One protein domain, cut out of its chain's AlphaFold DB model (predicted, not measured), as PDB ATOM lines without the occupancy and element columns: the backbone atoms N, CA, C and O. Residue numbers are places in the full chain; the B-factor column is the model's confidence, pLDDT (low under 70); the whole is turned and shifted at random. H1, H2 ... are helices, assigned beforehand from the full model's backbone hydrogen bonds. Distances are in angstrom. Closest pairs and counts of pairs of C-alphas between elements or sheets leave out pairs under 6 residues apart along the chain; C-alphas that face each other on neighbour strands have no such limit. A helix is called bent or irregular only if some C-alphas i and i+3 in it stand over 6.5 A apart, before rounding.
ATOM      1  N   VAL A 220      52.005  20.144  42.527       84.44
ATOM      2  CA  VAL A 220      52.172  20.056  43.989       84.44
ATOM      3  C   VAL A 220      53.482  20.696  44.458       84.44
ATOM      4  O   VAL A 220      53.517  21.291  45.534       84.44
ATOM      5  N   LYS A 221      54.551  20.649  43.655       89.25
ATOM      6  CA  LYS A 221      55.836  21.270  44.021       89.25
ATOM      7  C   LYS A 221      55.768  22.799  44.137       89.25
ATOM      8  O   LYS A 221      56.531  23.385  44.899       89.25
ATOM      9  N   HIS A 222      54.861  23.450  43.408       90.31
ATOM     10  CA  HIS A 222      54.670  24.899  43.465       90.31
ATOM     11  C   HIS A 222      53.735  25.313  44.607       90.31
ATOM     12  O   HIS A 222      53.833  26.443  45.085       90.31
ATOM     13  N   ARG A 223      52.895  24.398  45.110       89.88
ATOM     14  CA  ARG A 223      52.023  24.643  46.269       89.88
ATOM     15  C   ARG A 223      52.812  25.128  47.482       89.88
ATOM     16  O   ARG A 223      52.478  26.159  48.050       89.88
ATOM     17  N   ALA A 224      53.898  24.433  47.821       89.38
ATOM     18  CA  ALA A 224      54.751  24.812  48.948       89.38
ATOM     19  C   ALA A 224      55.359  26.215  48.767       89.38
ATOM     20  O   ALA A 224      55.519  26.958  49.730       89.38
ATOM     21  N   ILE A 225      55.669  26.610  47.528       91.25
ATOM     22  CA  ILE A 225      56.173  27.954  47.220       91.25
ATOM     23  C   ILE A 225      55.088  28.997  47.495       91.25
ATOM     24  O   ILE A 225      55.372  30.011  48.133       91.25
ATOM     25  N   VAL A 226      53.851  28.749  47.059       88.62
ATOM     26  CA  VAL A 226      52.706  29.633  47.325       88.62
ATOM     27  C   VAL A 226      52.436  29.743  48.823       88.62
ATOM     28  O   VAL A 226      52.375  30.857  49.337       88.62
ATOM     29  N   GLU A 227      52.363  28.617  49.534       88.88
ATOM     30  CA  GLU A 227      52.152  28.575  50.987       88.88
ATOM     31  C   GLU A 227      53.253  29.341  51.740       88.88
ATOM     32  O   GLU A 227      52.944  30.198  52.563       88.88
ATOM     33  N   ASN A 228      54.528  29.153  51.380       91.44
ATOM     34  CA  ASN A 228      55.640  29.888  51.994       91.44
ATOM     35  C   ASN A 228      55.559  31.409  51.765       91.44
ATOM     36  O   ASN A 228      55.926  32.186  52.648       91.44
ATOM     37  N   ASN A 229      55.100  31.857  50.590       91.25
ATOM     38  CA  ASN A 229      54.921  33.289  50.316       91.25
ATOM     39  C   ASN A 229      53.714  33.862  51.072       91.25
ATOM     40  O   ASN A 229      53.813  34.974  51.592       91.25
ATOM     41  N   ILE A 230      52.612  33.110  51.180       88.50
ATOM     42  CA  ILE A 230      51.449  33.462  52.014       88.50
ATOM     43  C   ILE A 230      51.895  33.651  53.468       88.50
ATOM     44  O   ILE A 230      51.630  34.697  54.058       88.50
ATOM     45  N   ASP A 231      52.647  32.696  54.018       88.00
ATOM     46  CA  ASP A 231      53.153  32.766  55.390       88.00
ATOM     47  C   ASP A 231      54.121  33.945  55.589       88.00
ATOM     48  O   ASP A 231      54.097  34.608  56.628       88.00
ATOM     49  N   GLY A 232      54.967  34.238  54.595       88.19
ATOM     50  CA  GLY A 232      55.875  35.387  54.609       88.19
ATOM     51  C   GLY A 232      55.141  36.731  54.624       88.19
ATOM     52  O   GLY A 232      55.456  37.598  55.443       88.19
ATOM     53  N   LEU A 233      54.126  36.890  53.769       85.69
ATOM     54  CA  LEU A 233      53.256  38.071  53.742       85.69
ATOM     55  C   LEU A 233      52.481  38.219  55.054       85.69
ATOM     56  O   LEU A 233      52.387  39.318  55.599       85.69
ATOM     57  N   PHE A 234      51.966  37.115  55.593       84.38
ATOM     58  CA  PHE A 234      51.236  37.117  56.854       84.38
ATOM     59  C   PHE A 234      52.125  37.545  58.032       84.38
ATOM     60  O   PHE A 234      51.759  38.453  58.781       84.38
ATOM     61  N   LYS A 235      53.335  36.978  58.149       85.50
ATOM     62  CA  LYS A 235      54.328  37.387  59.159       85.50
ATOM     63  C   LYS A 235      54.694  38.864  59.039       85.50
ATOM     64  O   LYS A 235      54.797  39.538  60.061       85.50
ATOM     65  N   ASN A 236      54.849  39.373  57.813       84.31
ATOM     66  CA  ASN A 236      55.114  40.791  57.579       84.31
ATOM     67  C   ASN A 236      53.977  41.672  58.125       84.31
ATOM     68  O   ASN A 236      54.246  42.592  58.897       84.31
ATOM     69  N   ILE A 237      52.715  41.340  57.824       80.75
ATOM     70  CA  ILE A 237      51.540  42.059  58.347       80.75
ATOM     71  C   ILE A 237      51.498  42.030  59.884       80.75
ATOM     72  O   ILE A 237      51.170  43.046  60.505       80.75
ATOM     73  N   GLN A 238      51.839  40.896  60.506       79.88
ATOM     74  CA  GLN A 238      51.877  40.759  61.966       79.88
ATOM     75  C   GLN A 238      52.976  41.616  62.607       79.88
ATOM     76  O   GLN A 238      52.705  42.321  63.583       79.88
ATOM     77  N   SER A 239      54.195  41.615  62.053       79.56
ATOM     78  CA  SER A 239      55.298  42.443  62.569       79.56
ATOM     79  C   SER A 239      54.990  43.941  62.489       79.56
ATOM     80  O   SER A 239      55.318  44.701  63.402       79.56
ATOM     81  N   ASP A 240      54.275  44.340  61.439       68.81
ATOM     82  CA  ASP A 240      53.869  45.712  61.140       68.81
ATOM     83  C   ASP A 240      52.760  46.253  62.057       68.81
ATOM     84  O   ASP A 240      52.608  47.469  62.218       68.81
ATOM     85  N   GLY A 241      51.974  45.367  62.675       60.56
ATOM     86  CA  GLY A 241      50.863  45.719  63.564       60.56
ATOM     87  C   GLY A 241      51.268  46.542  64.792       60.56
ATOM     88  O   GLY A 241      50.411  47.175  65.403       60.56
ATOM     89  N   ASN A 242      52.562  46.587  65.124       59.75
ATOM     90  CA  ASN A 242      53.094  47.350  66.255       59.75
ATOM     91  C   ASN A 242      53.506  48.790  65.902       59.75
ATOM     92  O   ASN A 242      53.825  49.557  66.809       59.75
ATOM     93  N   VAL A 243      53.499  49.172  64.618       58.00
ATOM     94  CA  VAL A 243      53.884  50.518  64.173       58.00
ATOM     95  C   VAL A 243      52.707  51.165  63.428       58.00
ATOM     96  O   VAL A 243      52.273  50.650  62.385       58.00
ATOM     97  N   PRO A 244      52.130  52.268  63.950       61.69
ATOM     98  CA  PRO A 244      51.127  53.020  63.210       61.69
ATOM     99  C   PRO A 244      51.765  53.561  61.920       61.69
ATOM    100  O   PRO A 244      52.876  54.082  61.977       61.69
ATOM    101  N   PRO A 245      51.105  53.428  60.755       69.56
ATOM    102  CA  PRO A 245      51.667  53.898  59.492       69.56
ATOM    103  C   PRO A 245      51.888  55.411  59.573       69.56
ATOM    104  O   PRO A 245      50.952  56.157  59.875       69.56
ATOM    105  N   VAL A 246      53.118  55.859  59.318       74.06
ATOM    106  CA  VAL A 246      53.553  57.240  59.583       74.06
ATOM    107  C   VAL A 246      53.268  58.151  58.378       74.06
ATOM    108  O   VAL A 246      53.343  59.374  58.479       74.06
ATOM    109  N   GLY A 247      52.827  57.585  57.248       82.19
ATOM    110  CA  GLY A 247      52.411  58.346  56.071       82.19
ATOM    111  C   GLY A 247      51.442  57.618  55.137       82.19
ATOM    112  O   GLY A 247      51.089  56.453  55.324       82.19
ATOM    113  N   ASN A 248      51.001  58.325  54.092       79.56
ATOM    114  CA  ASN A 248      50.123  57.763  53.057       79.56
ATOM    115  C   ASN A 248      50.799  56.634  52.261       79.56
ATOM    116  O   ASN A 248      50.119  55.684  51.884       79.56
ATOM    117  N   ALA A 249      52.118  56.708  52.055       79.69
ATOM    118  CA  ALA A 249      52.887  55.657  51.388       79.69
ATOM    119  C   ALA A 249      52.860  54.342  52.186       79.69
ATOM    120  O   ALA A 249      52.557  53.297  51.620       79.69
ATOM    121  N   ASP A 250      53.047  54.396  53.510       78.06
ATOM    122  CA  ASP A 250      52.970  53.214  54.381       78.06
ATOM    123  C   ASP A 250      51.575  52.583  54.357       78.06
ATOM    124  O   ASP A 250      51.433  51.361  54.306       78.06
ATOM    125  N   LYS A 251      50.522  53.414  54.341       79.56
ATOM    126  CA  LYS A 251      49.136  52.938  54.207       79.56
ATOM    127  C   LYS A 251      48.910  52.228  52.870       79.56
ATOM    128  O   LYS A 251      48.280  51.174  52.854       79.56
ATOM    129  N   GLN A 252      49.425  52.780  51.769       81.38
ATOM    130  CA  GLN A 252      49.318  52.185  50.432       81.38
ATOM    131  C   GLN A 252      50.102  50.874  50.319       81.38
ATOM    132  O   GLN A 252      49.558  49.877  49.852       81.38
ATOM    133  N   ASN A 253      51.342  50.857  50.803       83.69
ATOM    134  CA  ASN A 253      52.211  49.682  50.834       83.69
ATOM    135  C   ASN A 253      51.579  48.540  51.637       83.69
ATOM    136  O   ASN A 253      51.482  47.410  51.159       83.69
ATOM    137  N   ARG A 254      51.060  48.854  52.827       81.25
ATOM    138  CA  ARG A 254      50.369  47.882  53.679       81.25
ATOM    139  C   ARG A 254      49.088  47.351  53.032       81.25
ATOM    140  O   ARG A 254      48.844  46.147  53.081       81.25
ATOM    141  N   ALA A 255      48.293  48.216  52.400       81.62
ATOM    142  CA  ALA A 255      47.106  47.789  51.658       81.62
ATOM    143  C   ALA A 255      47.472  46.863  50.483       81.62
ATOM    144  O   ALA A 255      46.824  45.839  50.290       81.62
ATOM    145  N   ALA A 256      48.542  47.166  49.741       83.62
ATOM    146  CA  ALA A 256      49.013  46.324  48.642       83.62
ATOM    147  C   ALA A 256      49.437  44.922  49.115       83.62
ATOM    148  O   ALA A 256      49.071  43.938  48.477       83.62
ATOM    149  N   VAL A 257      50.133  44.816  50.254       85.88
ATOM    150  CA  VAL A 257      50.510  43.527  50.869       85.88
ATOM    151  C   VAL A 257      49.275  42.714  51.271       85.88
ATOM    152  O   VAL A 257      49.207  41.521  50.982       85.88
ATOM    153  N   GLN A 258      48.271  43.348  51.886       82.62
ATOM    154  CA  GLN A 258      47.017  42.686  52.278       82.62
ATOM    155  C   GLN A 258      46.223  42.186  51.069       82.62
ATOM    156  O   GLN A 258      45.723  41.061  51.074       82.62
ATOM    157  N   ILE A 259      46.136  43.006  50.022       82.19
ATOM    158  CA  ILE A 259      45.459  42.634  48.783       82.19
ATOM    159  C   ILE A 259      46.212  41.488  48.094       82.19
ATOM    160  O   ILE A 259      45.577  40.524  47.669       82.19
ATOM    161  N   LEU A 260      47.545  41.541  48.012       86.38
ATOM    162  CA  LEU A 260      48.347  40.465  47.422       86.38
ATOM    163  C   LEU A 260      48.173  39.148  48.189       86.38
ATOM    164  O   LEU A 260      47.984  38.103  47.567       86.38
ATOM    165  N   LEU A 261      48.169  39.198  49.523       86.75
ATOM    166  CA  LEU A 261      47.901  38.037  50.371       86.75
ATOM    167  C   LEU A 261      46.529  37.420  50.061       86.75
ATOM    168  O   LEU A 261      46.445  36.217  49.831       86.75
ATOM    169  N   ALA A 262      45.476  38.238  49.960       82.44
ATOM    170  CA  ALA A 262      44.143  37.756  49.596       82.44
ATOM    171  C   ALA A 262      44.127  37.075  48.213       82.44
ATOM    172  O   ALA A 262      43.547  35.999  48.064       82.44
ATOM    173  N   HIS A 263      44.808  37.644  47.210       84.06
ATOM    174  CA  HIS A 263      44.892  37.028  45.883       84.06
ATOM    175  C   HIS A 263      45.682  35.711  45.888       84.06
ATOM    176  O   HIS A 263      45.262  34.754  45.234       84.06
ATOM    177  N   LEU A 264      46.801  35.628  46.619       87.56
ATOM    178  CA  LEU A 264      47.573  34.385  46.730       87.56
ATOM    179  C   LEU A 264      46.789  33.296  47.472       87.56
ATOM    180  O   LEU A 264      46.833  32.142  47.051       87.56
ATOM    181  N   SER A 265      46.015  33.643  48.503       83.62
ATOM    182  CA  SER A 265      45.113  32.693  49.167       83.62
ATOM    183  C   SER A 265      43.991  32.216  48.241       83.62
ATOM    184  O   SER A 265      43.711  31.018  48.202       83.62
ATOM    185  N   ILE A 266      43.397  33.095  47.420       82.00
ATOM    186  CA  ILE A 266      42.422  32.683  46.391       82.00
ATOM    187  C   ILE A 266      43.066  31.725  45.382       82.00
ATOM    188  O   ILE A 266      42.476  30.691  45.062       82.00
ATOM    189  N   LEU A 267      44.283  32.021  44.913       84.38
ATOM    190  CA  LEU A 267      45.033  31.109  44.045       84.38
ATOM    191  C   LEU A 267      45.284  29.766  44.734       84.38
ATOM    192  O   LEU A 267      45.098  28.729  44.100       84.38
ATOM    193  N   ASN A 268      45.643  29.769  46.020       85.69
ATOM    194  CA  ASN A 268      45.898  28.542  46.768       85.69
ATOM    195  C   ASN A 268      44.641  27.657  46.852       85.69
ATOM    196  O   ASN A 268      44.673  26.463  46.546       85.69
ATOM    197  N   ILE A 269      43.504  28.274  47.181       82.56
ATOM    198  CA  ILE A 269      42.192  27.618  47.236       82.56
ATOM    199  C   ILE A 269      41.806  27.064  45.861       82.56
ATOM    200  O   ILE A 269      41.446  25.893  45.747       82.56
ATOM    201  N   LYS A 270      41.886  27.876  44.802       83.06
ATOM    202  CA  LYS A 270      41.397  27.493  43.467       83.06
ATOM    203  C   LYS A 270      42.294  26.472  42.776       83.06
ATOM    204  O   LYS A 270      41.779  25.529  42.181       83.06
ATOM    205  N   LEU A 271      43.612  26.643  42.841       84.94
ATOM    206  CA  LEU A 271      44.556  25.812  42.092       84.94
ATOM    207  C   LEU A 271      44.925  24.524  42.819       84.94
ATOM    208  O   LEU A 271      45.114  23.502  42.162       84.94
ATOM    209  N   PHE A 272      44.992  24.556  44.151       85.50
ATOM    210  CA  PHE A 272      45.424  23.410  44.955       85.50
ATOM    211  C   PHE A 272      44.311  22.812  45.816       85.50
ATOM    212  O   PHE A 272      44.577  21.904  46.603       85.50
ATOM    213  N   LYS A 273      43.067  23.287  45.650       83.69
ATOM    214  CA  LYS A 273      41.897  22.846  46.426       83.69
ATOM    215  C   LYS A 273      42.141  22.956  47.933       83.69
ATOM    216  O   LYS A 273      41.706  22.092  48.694       83.69
ATOM    217  N   ALA A 274      42.882  23.983  48.352       80.50
ATOM    218  CA  ALA A 274      43.077  24.255  49.767       80.50
ATOM    219  C   ALA A 274      41.714  24.513  50.422       80.50
ATOM    220  O   ALA A 274      40.840  25.157  49.836       80.50
ATOM    221  N   ASP A 275      41.528  23.982  51.628       82.00
ATOM    222  CA  ASP A 275      40.302  24.197  52.380       82.00
ATOM    223  C   ASP A 275      40.172  25.684  52.734       82.00
ATOM    224  O   ASP A 275      41.063  26.277  53.349       82.00
ATOM    225  N   VAL A 276      39.046  26.282  52.337       78.12
ATOM    226  CA  VAL A 276      38.750  27.701  52.566       78.12
ATOM    227  C   VAL A 276      38.815  28.016  54.056       78.12
ATOM    228  O   VAL A 276      39.337  29.062  54.427       78.12
ATOM    229  N   ASN A 277      38.343  27.106  54.918       76.38
ATOM    230  CA  ASN A 277      38.372  27.320  56.365       76.38
ATOM    231  C   ASN A 277      39.797  27.277  56.916       76.38
ATOM    232  O   ASN A 277      40.123  28.066  57.796       76.38
ATOM    233  N   THR A 278      40.657  26.415  56.376       79.25
ATOM    234  CA  THR A 278      42.079  26.356  56.726       79.25
ATOM    235  C   THR A 278      42.784  27.659  56.359       79.25
ATOM    236  O   THR A 278      43.440  28.252  57.213       79.25
ATOM    237  N   GLU A 279      42.601  28.173  55.141       74.75
ATOM    238  CA  GLU A 279      43.166  29.472  54.751       74.75
ATOM    239  C   GLU A 279      42.579  30.615  55.588       74.75
ATOM    240  O   GLU A 279      43.329  31.428  56.117       74.75
ATOM    241  N   ARG A 280      41.262  30.619  55.826       72.06
ATOM    242  CA  ARG A 280      40.583  31.587  56.705       72.06
ATOM    243  C   ARG A 280      41.127  31.549  58.135       72.06
ATOM    244  O   ARG A 280      41.323  32.592  58.751       72.06
ATOM    245  N   SER A 281      41.421  30.358  58.656       72.69
ATOM    246  CA  SER A 281      41.939  30.173  60.013       72.69
ATOM    247  C   SER A 281      43.327  30.781  60.201       72.69
ATOM    248  O   SER A 281      43.609  31.275  61.290       72.69
ATOM    249  N   LYS A 282      44.152  30.847  59.142       70.62
ATOM    250  CA  LYS A 282      45.442  31.555  59.178       70.62
ATOM    251  C   LYS A 282      45.255  33.043  59.464       70.62
ATOM    252  O   LYS A 282      46.059  33.616  60.179       70.62
ATOM    253  N   PHE A 283      44.168  33.648  58.985       65.62
ATOM    254  CA  PHE A 283      43.843  35.048  59.275       65.62
ATOM    255  C   PHE A 283      43.252  35.248  60.677       65.62
ATOM    256  O   PHE A 283      43.431  36.308  61.268       65.62
ATOM    257  N   ILE A 284      42.562  34.239  61.214       64.00
ATOM    258  CA  ILE A 284      41.877  34.307  62.515       64.00
ATOM    259  C   ILE A 284      42.806  33.940  63.681       64.00
ATOM    260  O   ILE A 284      42.566  34.395  64.801       64.00
ATOM    261  N   GLN A 285      43.855  33.135  63.458       55.66
ATOM    262  CA  GLN A 285      44.759  32.711  64.529       55.66
ATOM    263  C   GLN A 285      45.401  33.924  65.213       55.66
ATOM    264  O   GLN A 285      46.258  34.616  64.661       55.66
ATOM    265  N   GLN A 286      44.940  34.158  66.444       52.47
ATOM    266  CA  GLN A 286      45.482  35.130  67.375       52.47
ATOM    267  C   GLN A 286      46.979  34.877  67.545       52.47
ATOM    268  O   GLN A 286      47.401  33.753  67.818       52.47
ATOM    269  N   ASP A 287      47.777  35.942  67.436       49.97
ATOM    270  CA  ASP A 287      49.121  35.930  67.998       49.97
ATOM    271  C   ASP A 287      48.995  35.502  69.471       49.97
ATOM    272  O   ASP A 287      48.167  36.039  70.212       49.97
ATOM    273  N   SER A 288      49.823  34.548  69.894       49.53
ATOM    274  CA  SER A 288      50.008  34.097  71.282       49.53
ATOM    275  C   SER A 288      50.144  35.232  72.312       49.53
ATOM    276  O   SER A 288      49.985  35.003  73.508       49.53
ATOM    277  N   ASN A 289      50.385  36.463  71.854       53.12
ATOM    278  CA  ASN A 289      50.426  37.688  72.648       53.12
ATOM    279  C   ASN A 289      49.090  38.458  72.754       53.12
ATOM    280  O   ASN A 289      49.092  39.606  73.197       53.12
ATOM    281  N   ASN A 290      47.953  37.869  72.363       50.12
ATOM    282  CA  ASN A 290      46.610  38.450  72.520       50.12
ATOM    283  C   ASN A 290      46.407  39.803  71.795       50.12
ATOM    284  O   ASN A 290      45.589  40.630  72.202       50.12
ATOM    285  N   LYS A 291      47.167  40.053  70.719       53.34
ATOM    286  CA  LYS A 291      47.055  41.267  69.899       53.34
ATOM    287  C   LYS A 291      46.131  41.003  68.716       53.34
ATOM    288  O   LYS A 291      46.469  40.252  67.805       53.34
ATOM    289  N   THR A 292      44.953  41.613  68.738       52.94
ATOM    290  CA  THR A 292      43.964  41.516  67.664       52.94
ATOM    291  C   THR A 292      44.447  42.263  66.424       52.94
ATOM    292  O   THR A 292      44.712  43.466  66.462       52.94
ATOM    293  N   ILE A 293      44.524  41.553  65.294       55.88
ATOM    294  CA  ILE A 293      44.467  42.203  63.982       55.88
ATOM    295  C   ILE A 293      43.164  43.021  63.976       55.88
ATOM    296  O   ILE A 293      42.129  42.479  64.368       55.88
ATOM    297  N   PRO A 294      43.186  44.308  63.588       60.88
ATOM    298  CA  PRO A 294      41.968  45.104  63.498       60.88
ATOM    299  C   PRO A 294      40.887  44.368  62.688       60.88
ATOM    300  O   PRO A 294      41.153  43.913  61.574       60.88
ATOM    301  N   GLN A 295      39.705  44.191  63.289       60.66
ATOM    302  CA  GLN A 295      38.620  43.350  62.762       60.66
ATOM    303  C   GLN A 295      38.186  43.775  61.352       60.66
ATOM    304  O   GLN A 295      37.962  42.930  60.497       60.66
ATOM    305  N   ASP A 296      38.203  45.078  61.071       58.22
ATOM    306  CA  ASP A 296      37.933  45.671  59.758       58.22
ATOM    307  C   ASP A 296      38.853  45.138  58.642       58.22
ATOM    308  O   ASP A 296      38.447  45.044  57.482       58.22
ATOM    309  N   ARG A 297      40.089  44.749  58.977       60.03
ATOM    310  CA  ARG A 297      41.056  44.173  58.025       60.03
ATOM    311  C   ARG A 297      40.781  42.705  57.745       60.03
ATOM    312  O   ARG A 297      40.940  42.266  56.607       60.03
ATOM    313  N   LEU A 298      40.380  41.964  58.777       60.69
ATOM    314  CA  LEU A 298      39.933  40.585  58.625       60.69
ATOM    315  C   LEU A 298      38.654  40.550  57.799       60.69
ATOM    316  O   LEU A 298      38.597  39.790  56.845       60.69
ATOM    317  N   ASP A 299      37.712  41.452  58.059       66.44
ATOM    318  CA  ASP A 299      36.459  41.560  57.312       66.44
ATOM    319  C   ASP A 299      36.685  41.939  55.835       66.44
ATOM    320  O   ASP A 299      35.953  41.480  54.959       66.44
ATOM    321  N   ALA A 300      37.718  42.731  55.518       62.72
ATOM    322  CA  ALA A 300      38.072  43.066  54.136       62.72
ATOM    323  C   ALA A 300      38.677  41.875  53.370       62.72
ATOM    324  O   ALA A 300      38.285  41.608  52.233       62.72
ATOM    325  N   ILE A 301      39.611  41.146  53.988       60.72
ATOM    326  CA  ILE A 301      40.222  39.942  53.400       60.72
ATOM    327  C   ILE A 301      39.177  38.831  53.281       60.72
ATOM    328  O   ILE A 301      39.037  38.211  52.229       60.72
ATOM    329  N   ASP A 302      38.399  38.625  54.335       67.12
ATOM    330  CA  ASP A 302      37.321  37.652  54.383       67.12
ATOM    331  C   ASP A 302      36.204  38.028  53.405       67.12
ATOM    332  O   ASP A 302      35.682  37.164  52.721       67.12
ATOM    333  N   GLY A 303      35.915  39.315  53.208       70.06
ATOM    334  CA  GLY A 303      35.001  39.789  52.167       70.06
ATOM    335  C   GLY A 303      35.496  39.509  50.741       70.06
ATOM    336  O   GLY A 303      34.684  39.243  49.854       70.06
ATOM    337  N   ILE A 304      36.810  39.528  50.501       65.12
ATOM    338  CA  ILE A 304      37.417  39.138  49.215       65.12
ATOM    339  C   ILE A 304      37.353  37.609  49.033       65.12
ATOM    340  O   ILE A 304      36.967  37.140  47.962       65.12
ATOM    341  N   ILE A 305      37.645  36.834  50.083       65.38
ATOM    342  CA  ILE A 305      37.588  35.359  50.079       65.38
ATOM    343  C   ILE A 305      36.138  34.838  50.031       65.38
ATOM    344  O   ILE A 305      35.873  33.821  49.403       65.38
ATOM    345  N   GLN A 306      35.164  35.519  50.627       67.44
ATOM    346  CA  GLN A 306      33.745  35.140  50.565       67.44
ATOM    347  C   GLN A 306      33.138  35.424  49.185       67.44
ATOM    348  O   GLN A 306      32.236  34.717  48.746       67.44
ATOM    349  N   LYS A 307      33.673  36.404  48.444       64.56
ATOM    350  CA  LYS A 307      33.303  36.665  47.040       64.56
ATOM    351  C   LYS A 307      33.899  35.660  46.045       64.56
ATOM    352  O   LYS A 307      33.695  35.815  44.841       64.56
ATOM    353  N   ASN A 308      34.596  34.621  46.508       59.84
ATOM    354  CA  ASN A 308      35.293  33.608  45.703       59.84
ATOM    355  C   ASN A 308      34.395  32.797  44.740       59.84
ATOM    356  O   ASN A 308      34.900  32.189  43.791       59.84
ATOM    357  N   ASP A 309      33.072  32.825  44.923       53.94
ATOM    358  CA  ASP A 309      32.112  32.278  43.948       53.94
ATOM    359  C   ASP A 309      31.926  33.186  42.716       53.94
ATOM    360  O   ASP A 309      31.557  32.716  41.643       53.94
ATOM    361  N   THR A 310      32.255  34.476  42.835       51.41
ATOM    362  CA  THR A 310      32.210  35.478  41.748       51.41
ATOM    363  C   THR A 310      33.592  35.913  41.250       51.41
ATOM    364  O   THR A 310      33.714  36.426  40.140       51.41
ATOM    365  N   TYR A 311      34.642  35.695  42.046       55.34
ATOM    366  CA  TYR A 311      36.012  36.136  41.780       55.34
ATOM    367  C   TYR A 311      36.865  34.942  41.330       55.34
ATOM    368  O   TYR A 311      37.588  34.324  42.109       55.34
ATOM    369  N   ASN A 312      36.709  34.545  40.066       64.94
ATOM    370  CA  ASN A 312      37.438  33.407  39.515       64.94
ATOM    371  C   ASN A 312      38.858  33.838  39.091       64.94
ATOM    372  O   ASN A 312      39.048  34.914  38.513       64.94
ATOM    373  N   ALA A 313      39.862  33.002  39.385       65.31
ATOM    374  CA  ALA A 313      41.281  33.288  39.118       65.31
ATOM    375  C   ALA A 313      41.600  33.408  37.614       65.31
ATOM    376  O   ALA A 313      42.701  33.784  37.215       65.31
ATOM    377  N   ASP A 314      40.629  33.081  36.769       67.38
ATOM    378  CA  ASP A 314      40.665  33.223  35.326       67.38
ATOM    379  C   ASP A 314      40.011  34.524  34.822       67.38
ATOM    380  O   ASP A 314      40.036  34.769  33.614       67.38
ATOM    381  N   THR A 315      39.466  35.387  35.676       75.00
ATOM    382  CA  THR A 315      38.877  36.648  35.202       75.00
ATOM    383  C   THR A 315      39.969  37.663  34.827       75.00
ATOM    384  O   THR A 315      41.031  37.707  35.462       75.00
ATOM    385  N   PRO A 316      39.765  38.475  33.772       73.25
ATOM    386  CA  PRO A 316      40.655  39.586  33.440       73.25
ATOM    387  C   PRO A 316      40.899  40.531  34.618       73.25
ATOM    388  O   PRO A 316      42.044  40.900  34.875       73.25
ATOM    389  N   GLU A 317      39.845  40.863  35.358       75.56
ATOM    390  CA  GLU A 317      39.860  41.807  36.473       75.56
ATOM    391  C   GLU A 317      40.734  41.300  37.626       75.56
ATOM    392  O   GLU A 317      41.577  42.051  38.119       75.56
ATOM    393  N   PHE A 318      40.603  40.017  37.995       79.50
ATOM    394  CA  PHE A 318      41.451  39.375  39.007       79.50
ATOM    395  C   PHE A 318      42.933  39.462  38.638       79.50
ATOM    396  O   PHE A 318      43.772  39.846  39.445       79.50
ATOM    397  N   ILE A 319      43.266  39.111  37.393       77.12
ATOM    398  CA  ILE A 319      44.658  39.023  36.940       77.12
ATOM    399  C   ILE A 319      45.296  40.417  36.822       77.12
ATOM    400  O   ILE A 319      46.473  40.584  37.152       77.12
ATOM    401  N   VAL A 320      44.535  41.425  36.384       77.88
ATOM    402  CA  VAL A 320      44.997  42.823  36.340       77.88
ATOM    403  C   VAL A 320      45.276  43.348  37.748       77.88
ATOM    404  O   VAL A 320      46.333  43.939  37.979       77.88
ATOM    405  N   GLU A 321      44.373  43.101  38.699       82.25
ATOM    406  CA  GLU A 321      44.546  43.543  40.084       82.25
ATOM    407  C   GLU A 321      45.701  42.811  40.785       82.25
ATOM    408  O   GLU A 321      46.522  43.443  41.459       82.25
ATOM    409  N   LEU A 322      45.839  41.503  40.553       83.81
ATOM    410  CA  LEU A 322      46.947  40.702  41.066       83.81
ATOM    411  C   LEU A 322      48.305  41.199  40.543       83.81
ATOM    412  O   LEU A 322      49.238  41.360  41.327       83.81
ATOM    413  N   LYS A 323      48.432  41.507  39.243       85.69
ATOM    414  CA  LYS A 323      49.681  42.072  38.695       85.69
ATOM    415  C   LYS A 323      49.981  43.447  39.275       85.69
ATOM    416  O   LYS A 323      51.119  43.709  39.654       85.69
ATOM    417  N   ARG A 324      48.976  44.322  39.364       87.00
ATOM    418  CA  ARG A 324      49.139  45.671  39.923       87.00
ATOM    419  C   ARG A 324      49.651  45.621  41.363       87.00
ATOM    420  O   ARG A 324      50.562  46.365  41.716       87.00
ATOM    421  N   THR A 325      49.063  44.755  42.181       85.31
ATOM    422  CA  THR A 325      49.416  44.616  43.601       85.31
ATOM    423  C   THR A 325      50.782  43.961  43.782       85.31
ATOM    424  O   THR A 325      51.584  44.465  44.568       85.31
ATOM    425  N   LEU A 326      51.104  42.934  42.989       87.12
ATOM    426  CA  LEU A 326      52.444  42.348  42.940       87.12
ATOM    427  C   LEU A 326      53.513  43.394  42.587       87.12
ATOM    428  O   LEU A 326      54.528  43.485  43.273       87.12
ATOM    429  N   ASP A 327      53.281  44.200  41.550       87.62
ATOM    430  CA  ASP A 327      54.217  45.232  41.101       87.62
ATOM    431  C   ASP A 327      54.532  46.243  42.208       87.62
ATOM    432  O   ASP A 327      55.691  46.624  42.369       87.62
ATOM    433  N   ILE A 328      53.525  46.661  42.985       87.31
ATOM    434  CA  ILE A 328      53.710  47.573  44.124       87.31
ATOM    435  C   ILE A 328      54.585  46.914  45.196       87.31
ATOM    436  O   ILE A 328      55.543  47.526  45.665       87.31
ATOM    437  N   VAL A 329      54.293  45.658  45.552       86.19
ATOM    438  CA  VAL A 329      55.025  44.924  46.598       86.19
ATOM    439  C   VAL A 329      56.480  44.669  46.208       86.19
ATOM    440  O   VAL A 329      57.380  44.903  47.017       86.19
ATOM    441  N   VAL A 330      56.721  44.247  44.965       87.62
ATOM    442  CA  VAL A 330      58.063  43.916  44.466       87.62
ATOM    443  C   VAL A 330      58.888  45.177  44.206       87.62
ATOM    444  O   VAL A 330      60.009  45.275  44.701       87.62
ATOM    445  N   LYS A 331      58.356  46.175  43.483       88.88
ATOM    446  CA  LYS A 331      59.095  47.424  43.191       88.88
ATOM    447  C   LYS A 331      59.331  48.258  44.448       88.88
ATOM    448  O   LYS A 331      60.357  48.922  44.546       88.88
ATOM    449  N   GLY A 332      58.402  48.208  45.404       86.50
ATOM    450  CA  GLY A 332      58.551  48.832  46.718       86.50
ATOM    451  C   GLY A 332      59.494  48.081  47.660       86.50
ATOM    452  O   GLY A 332      59.749  48.579  48.753       86.50
ATOM    453  N   ASN A 333      59.996  46.903  47.261       88.31
ATOM    454  CA  ASN A 333      60.812  46.008  48.084       88.31
ATOM    455  C   ASN A 333      60.202  45.772  49.482       88.31
ATOM    456  O   ASN A 333      60.909  45.770  50.488       88.31
ATOM    457  N   ILE A 334      58.869  45.642  49.543       87.12
ATOM    458  CA  ILE A 334      58.123  45.585  50.808       87.12
ATOM    459  C   ILE A 334      58.277  44.199  51.436       87.12
ATOM    460  O   ILE A 334      58.628  44.067  52.606       87.12
ATOM    461  N   VAL A 335      58.027  43.158  50.636       88.25
ATOM    462  CA  VAL A 335      58.159  41.748  51.020       88.25
ATOM    463  C   VAL A 335      58.787  40.993  49.848       88.25
ATOM    464  O   VAL A 335      58.329  41.165  48.714       88.25
ATOM    465  N   PRO A 336      59.817  40.155  50.075       88.75
ATOM    466  CA  PRO A 336      60.385  39.341  49.010       88.75
ATOM    467  C   PRO A 336      59.353  38.318  48.525       88.75
ATOM    468  O   PRO A 336      58.867  37.502  49.305       88.75
ATOM    469  N   ILE A 337      59.051  38.349  47.226       92.06
ATOM    470  CA  ILE A 337      58.183  37.367  46.565       92.06
ATOM    471  C   ILE A 337      59.039  36.414  45.741       92.06
ATOM    472  O   ILE A 337      59.927  36.843  45.004       92.06
ATOM    473  N   HIS A 338      58.766  35.116  45.826       95.31
ATOM    474  CA  HIS A 338      59.505  34.114  45.063       95.31
ATOM    475  C   HIS A 338      59.332  34.314  43.546       95.31
ATOM    476  O   HIS A 338      58.213  34.504  43.068       95.31
ATOM    477  N   SER A 339      60.422  34.206  42.779       93.44
ATOM    478  CA  SER A 339      60.441  34.470  41.327       93.44
ATOM    479  C   SER A 339      59.400  33.664  40.548       93.44
ATOM    480  O   SER A 339      58.660  34.242  39.770       93.44
ATOM    481  N   ILE A 340      59.245  32.368  40.842       91.38
ATOM    482  CA  ILE A 340      58.209  31.505  40.232       91.38
ATOM    483  C   ILE A 340      56.787  32.093  40.336       91.38
ATOM    484  O   ILE A 340      56.008  31.965  39.396       91.38
ATOM    485  N   ILE A 341      56.437  32.751  41.449       89.00
ATOM    486  CA  ILE A 341      55.129  33.410  41.598       89.00
ATOM    487  C   ILE A 341      55.066  34.664  40.721       89.00
ATOM    488  O   ILE A 341      54.052  34.908  40.071       89.00
ATOM    489  N   GLN A 342      56.155  35.437  40.677       91.69
ATOM    490  CA  GLN A 342      56.246  36.624  39.827       91.69
ATOM    491  C   GLN A 342      56.102  36.259  38.342       91.69
ATOM    492  O   GLN A 342      55.307  36.880  37.637       91.69
ATOM    493  N   ASP A 343      56.806  35.217  37.894       91.25
ATOM    494  CA  ASP A 343      56.768  34.713  36.520       91.25
ATOM    495  C   ASP A 343      55.374  34.182  36.163       91.25
ATOM    496  O   ASP A 343      54.816  34.562  35.138       91.25
ATOM    497  N   PHE A 344      54.749  33.398  37.048       89.62
ATOM    498  CA  PHE A 344      53.380  32.912  36.855       89.62
ATOM    499  C   PHE A 344      52.363  34.048  36.668       89.62
ATOM    500  O   PHE A 344      51.553  34.023  35.737       89.62
ATOM    501  N   ILE A 345      52.404  35.063  37.538       88.12
ATOM    502  CA  ILE A 345      51.487  36.213  37.475       88.12
ATOM    503  C   ILE A 345      51.731  37.026  36.205       88.12
ATOM    504  O   ILE A 345      50.778  37.463  35.549       88.12
ATOM    505  N   LYS A 346      53.002  37.217  35.843       88.81
ATOM    506  CA  LYS A 346      53.392  37.902  34.614       88.81
ATOM    507  C   LYS A 346      52.847  37.172  33.388       88.81
ATOM    508  O   LYS A 346      52.134  37.797  32.605       88.81
ATOM    509  N   ASP A 347      53.094  35.871  33.268       88.06
ATOM    510  CA  ASP A 347      52.655  35.056  32.133       88.06
ATOM    511  C   ASP A 347      51.124  35.035  32.000       88.06
ATOM    512  O   ASP A 347      50.587  35.186  30.897       88.06
ATOM    513  N   LEU A 348      50.397  34.910  33.119       86.12
ATOM    514  CA  LEU A 348      48.933  34.995  33.125       86.12
ATOM    515  C   LEU A 348      48.425  36.359  32.656       86.12
ATOM    516  O   LEU A 348      47.472  36.433  31.875       86.12
ATOM    517  N   SER A 349      49.037  37.442  33.131       84.25
ATOM    518  CA  SER A 349      48.635  38.794  32.752       84.25
ATOM    519  C   SER A 349      48.949  39.112  31.299       84.25
ATOM    520  O   SER A 349      48.109  39.702  30.612       84.25
ATOM    521  N   ASP A 350      50.114  38.699  30.817       86.94
ATOM    522  CA  ASP A 350      50.512  38.908  29.433       86.94
ATOM    523  C   ASP A 350      49.564  38.124  28.507       86.94
ATOM    524  O   ASP A 350      49.033  38.692  27.550       86.94
ATOM    525  N   ASN A 351      49.216  36.876  28.850       89.38
ATOM    526  CA  ASN A 351      48.222  36.089  28.113       89.38
ATOM    527  C   ASN A 351      46.819  36.736  28.113       89.38
ATOM    528  O   ASN A 351      46.194  36.863  27.059       89.38
ATOM    529  N   ASN A 352      46.334  37.205  29.265       85.06
ATOM    530  CA  ASN A 352      45.046  37.898  29.353       85.06
ATOM    531  C   ASN A 352      45.025  39.203  28.545       85.06
ATOM    532  O   ASN A 352      44.030  39.502  27.887       85.06
ATOM    533  N   THR A 353      46.117  39.970  28.562       85.50
ATOM    534  CA  THR A 353      46.248  41.198  27.764       85.50
ATOM    535  C   THR A 353      46.106  40.887  26.274       85.50
ATOM    536  O   THR A 353      45.407  41.597  25.547       85.50
ATOM    537  N   GLN A 354      46.700  39.780  25.821       90.06
ATOM    538  CA  GLN A 354      46.538  39.303  24.449       90.06
ATOM    539  C   GLN A 354      45.096  38.866  24.145       90.06
ATOM    540  O   GLN A 354      44.574  39.217  23.088       90.06
ATOM    541  N   LEU A 355      44.412  38.176  25.066       87.94
ATOM    542  CA  LEU A 355      42.991  37.821  24.911       87.94
ATOM    543  C   LEU A 355      42.093  39.056  24.765       87.94
ATOM    544  O   LEU A 355      41.262  39.093  23.858       87.94
ATOM    545  N   ILE A 356      42.280  40.071  25.616       85.56
ATOM    546  CA  ILE A 356      41.541  41.342  25.540       85.56
ATOM    547  C   ILE A 356      41.817  42.031  24.201       85.56
ATOM    548  O   ILE A 356      40.889  42.500  23.544       85.56
ATOM    549  N   THR A 357      43.081  42.051  23.770       88.00
ATOM    550  CA  THR A 357      43.488  42.645  22.489       88.00
ATOM    551  C   THR A 357      42.794  41.952  21.316       88.00
ATOM    552  O   THR A 357      42.190  42.625  20.485       88.00
ATOM    553  N   VAL A 358      42.809  40.616  21.270       89.75
ATOM    554  CA  VAL A 358      42.149  39.830  20.211       89.75
ATOM    555  C   VAL A 358      40.633  40.024  20.213       89.75
ATOM    556  O   VAL A 358      40.028  40.112  19.144       89.75
ATOM    557  N   GLU A 359      39.999  40.136  21.382       87.12
ATOM    558  CA  GLU A 359      38.566  40.440  21.464       87.12
ATOM    559  C   GLU A 359      38.262  41.858  20.960       87.12
ATOM    560  O   GLU A 359      37.303  42.065  20.214       87.12
ATOM    561  N   GLY A 360      39.119  42.830  21.285       86.81
ATOM    562  CA  GLY A 360      39.062  44.181  20.729       86.81
ATOM    563  C   GLY A 360      39.176  44.189  19.202       86.81
ATOM    564  O   GLY A 360      38.375  44.840  18.529       86.81
ATOM    565  N   GLU A 361      40.103  43.409  18.637       86.62
ATOM    566  CA  GLU A 361      40.233  43.228  17.186       86.62
ATOM    567  C   GLU A 361      38.980  42.585  16.568       86.62
ATOM    568  O   GLU A 361      38.515  43.033  15.520       86.62
ATOM    569  N   LYS A 362      38.393  41.574  17.223       87.19
ATOM    570  CA  LYS A 362      37.139  40.937  16.782       87.19
ATOM    571  C   LYS A 362      35.988  41.940  16.741       87.19
ATOM    572  O   LYS A 362      35.259  42.005  15.751       87.19
ATOM    573  N   ASN A 363      35.860  42.755  17.784       83.19
ATOM    574  CA  ASN A 363      34.832  43.787  17.889       83.19
ATOM    575  C   ASN A 363      35.019  44.888  16.835       83.19
ATOM    576  O   ASN A 363      34.035  45.356  16.256       83.19
ATOM    577  N   ALA A 364      36.265  45.234  16.503       78.31
ATOM    578  CA  ALA A 364      36.583  46.147  15.405       78.31
ATOM    579  C   ALA A 364      36.218  45.585  14.014       78.31
ATOM    580  O   ALA A 364      36.065  46.350  13.065       78.31
ATOM    581  N   LEU A 365      36.032  44.265  13.878       76.44
ATOM    582  CA  LEU A 365      35.550  43.620  12.648       76.44
ATOM    583  C   LEU A 365      34.022  43.440  12.587       76.44
ATOM    584  O   LEU A 365      33.499  42.837  11.637       76.44
ATOM    585  N   SER A 366      33.283  43.972  13.561       71.69
ATOM    586  CA  SER A 366      31.820  44.019  13.498       71.69
ATOM    587  C   SER A 366      31.334  44.835  12.273       71.69
ATOM    588  O   SER A 366      32.100  45.605  11.687       71.69
TER     589      SER A 366
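Overview. This is residues 220 to 366 of the 555 residues of an uncharacterized protein of viral metagenome (UniProt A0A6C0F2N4). The long helix H6 reaches out as an arm from a body built on H2, with H1, H4 and H5 packed round H2; residues 357 to 366 stick out. The printed part, 147 residues with six named helices, H1 to H6, is all helix and compact, radius of gyration of the C-alphas 16.5 A, spanning 61 by 36 by 28 A.

Along the chain. H6, residues 339 to 364, measures 37.1 A and ends at C-alpha 364 (36.583, 46.147, 15.405). H5 is residues 316 to 331, H2 248 to 272 (35.6 A), H4 295 to 309, H3 276 to 284. H1, residues 220 to 240, begins at C-alpha 220 (52.172, 20.056, 43.989). H4 is irregular: C-alphas 306 and 309 are 7.4 A apart.

Arrangement. H6, with residues 342 to 352 alone, touches H5, closest C-alphas Ser 349 and Ile 319, 5.8 A. Residues 322 to 329 of H5 touch residues 253 to 263 of H2, the hub, closest C-alphas Thr 325 and Ala 256, 5.3 A. H1 and H2 form a hairpin, at a shallow tilt of 27 degrees, closest C-alphas Ile 230 and Leu 261, 6.0 A. Every O i to N i+4 pair is within hydrogen-bond range in H2, H5 and H6; H1 has 15 of 17, H3 4 of 5, H4 9 of 11.

Size, cuts and confidence. The printed part has no cut and no long link. Residues 240 to 245, 283 to 302 and 304 to 314 are under pLDDT 70.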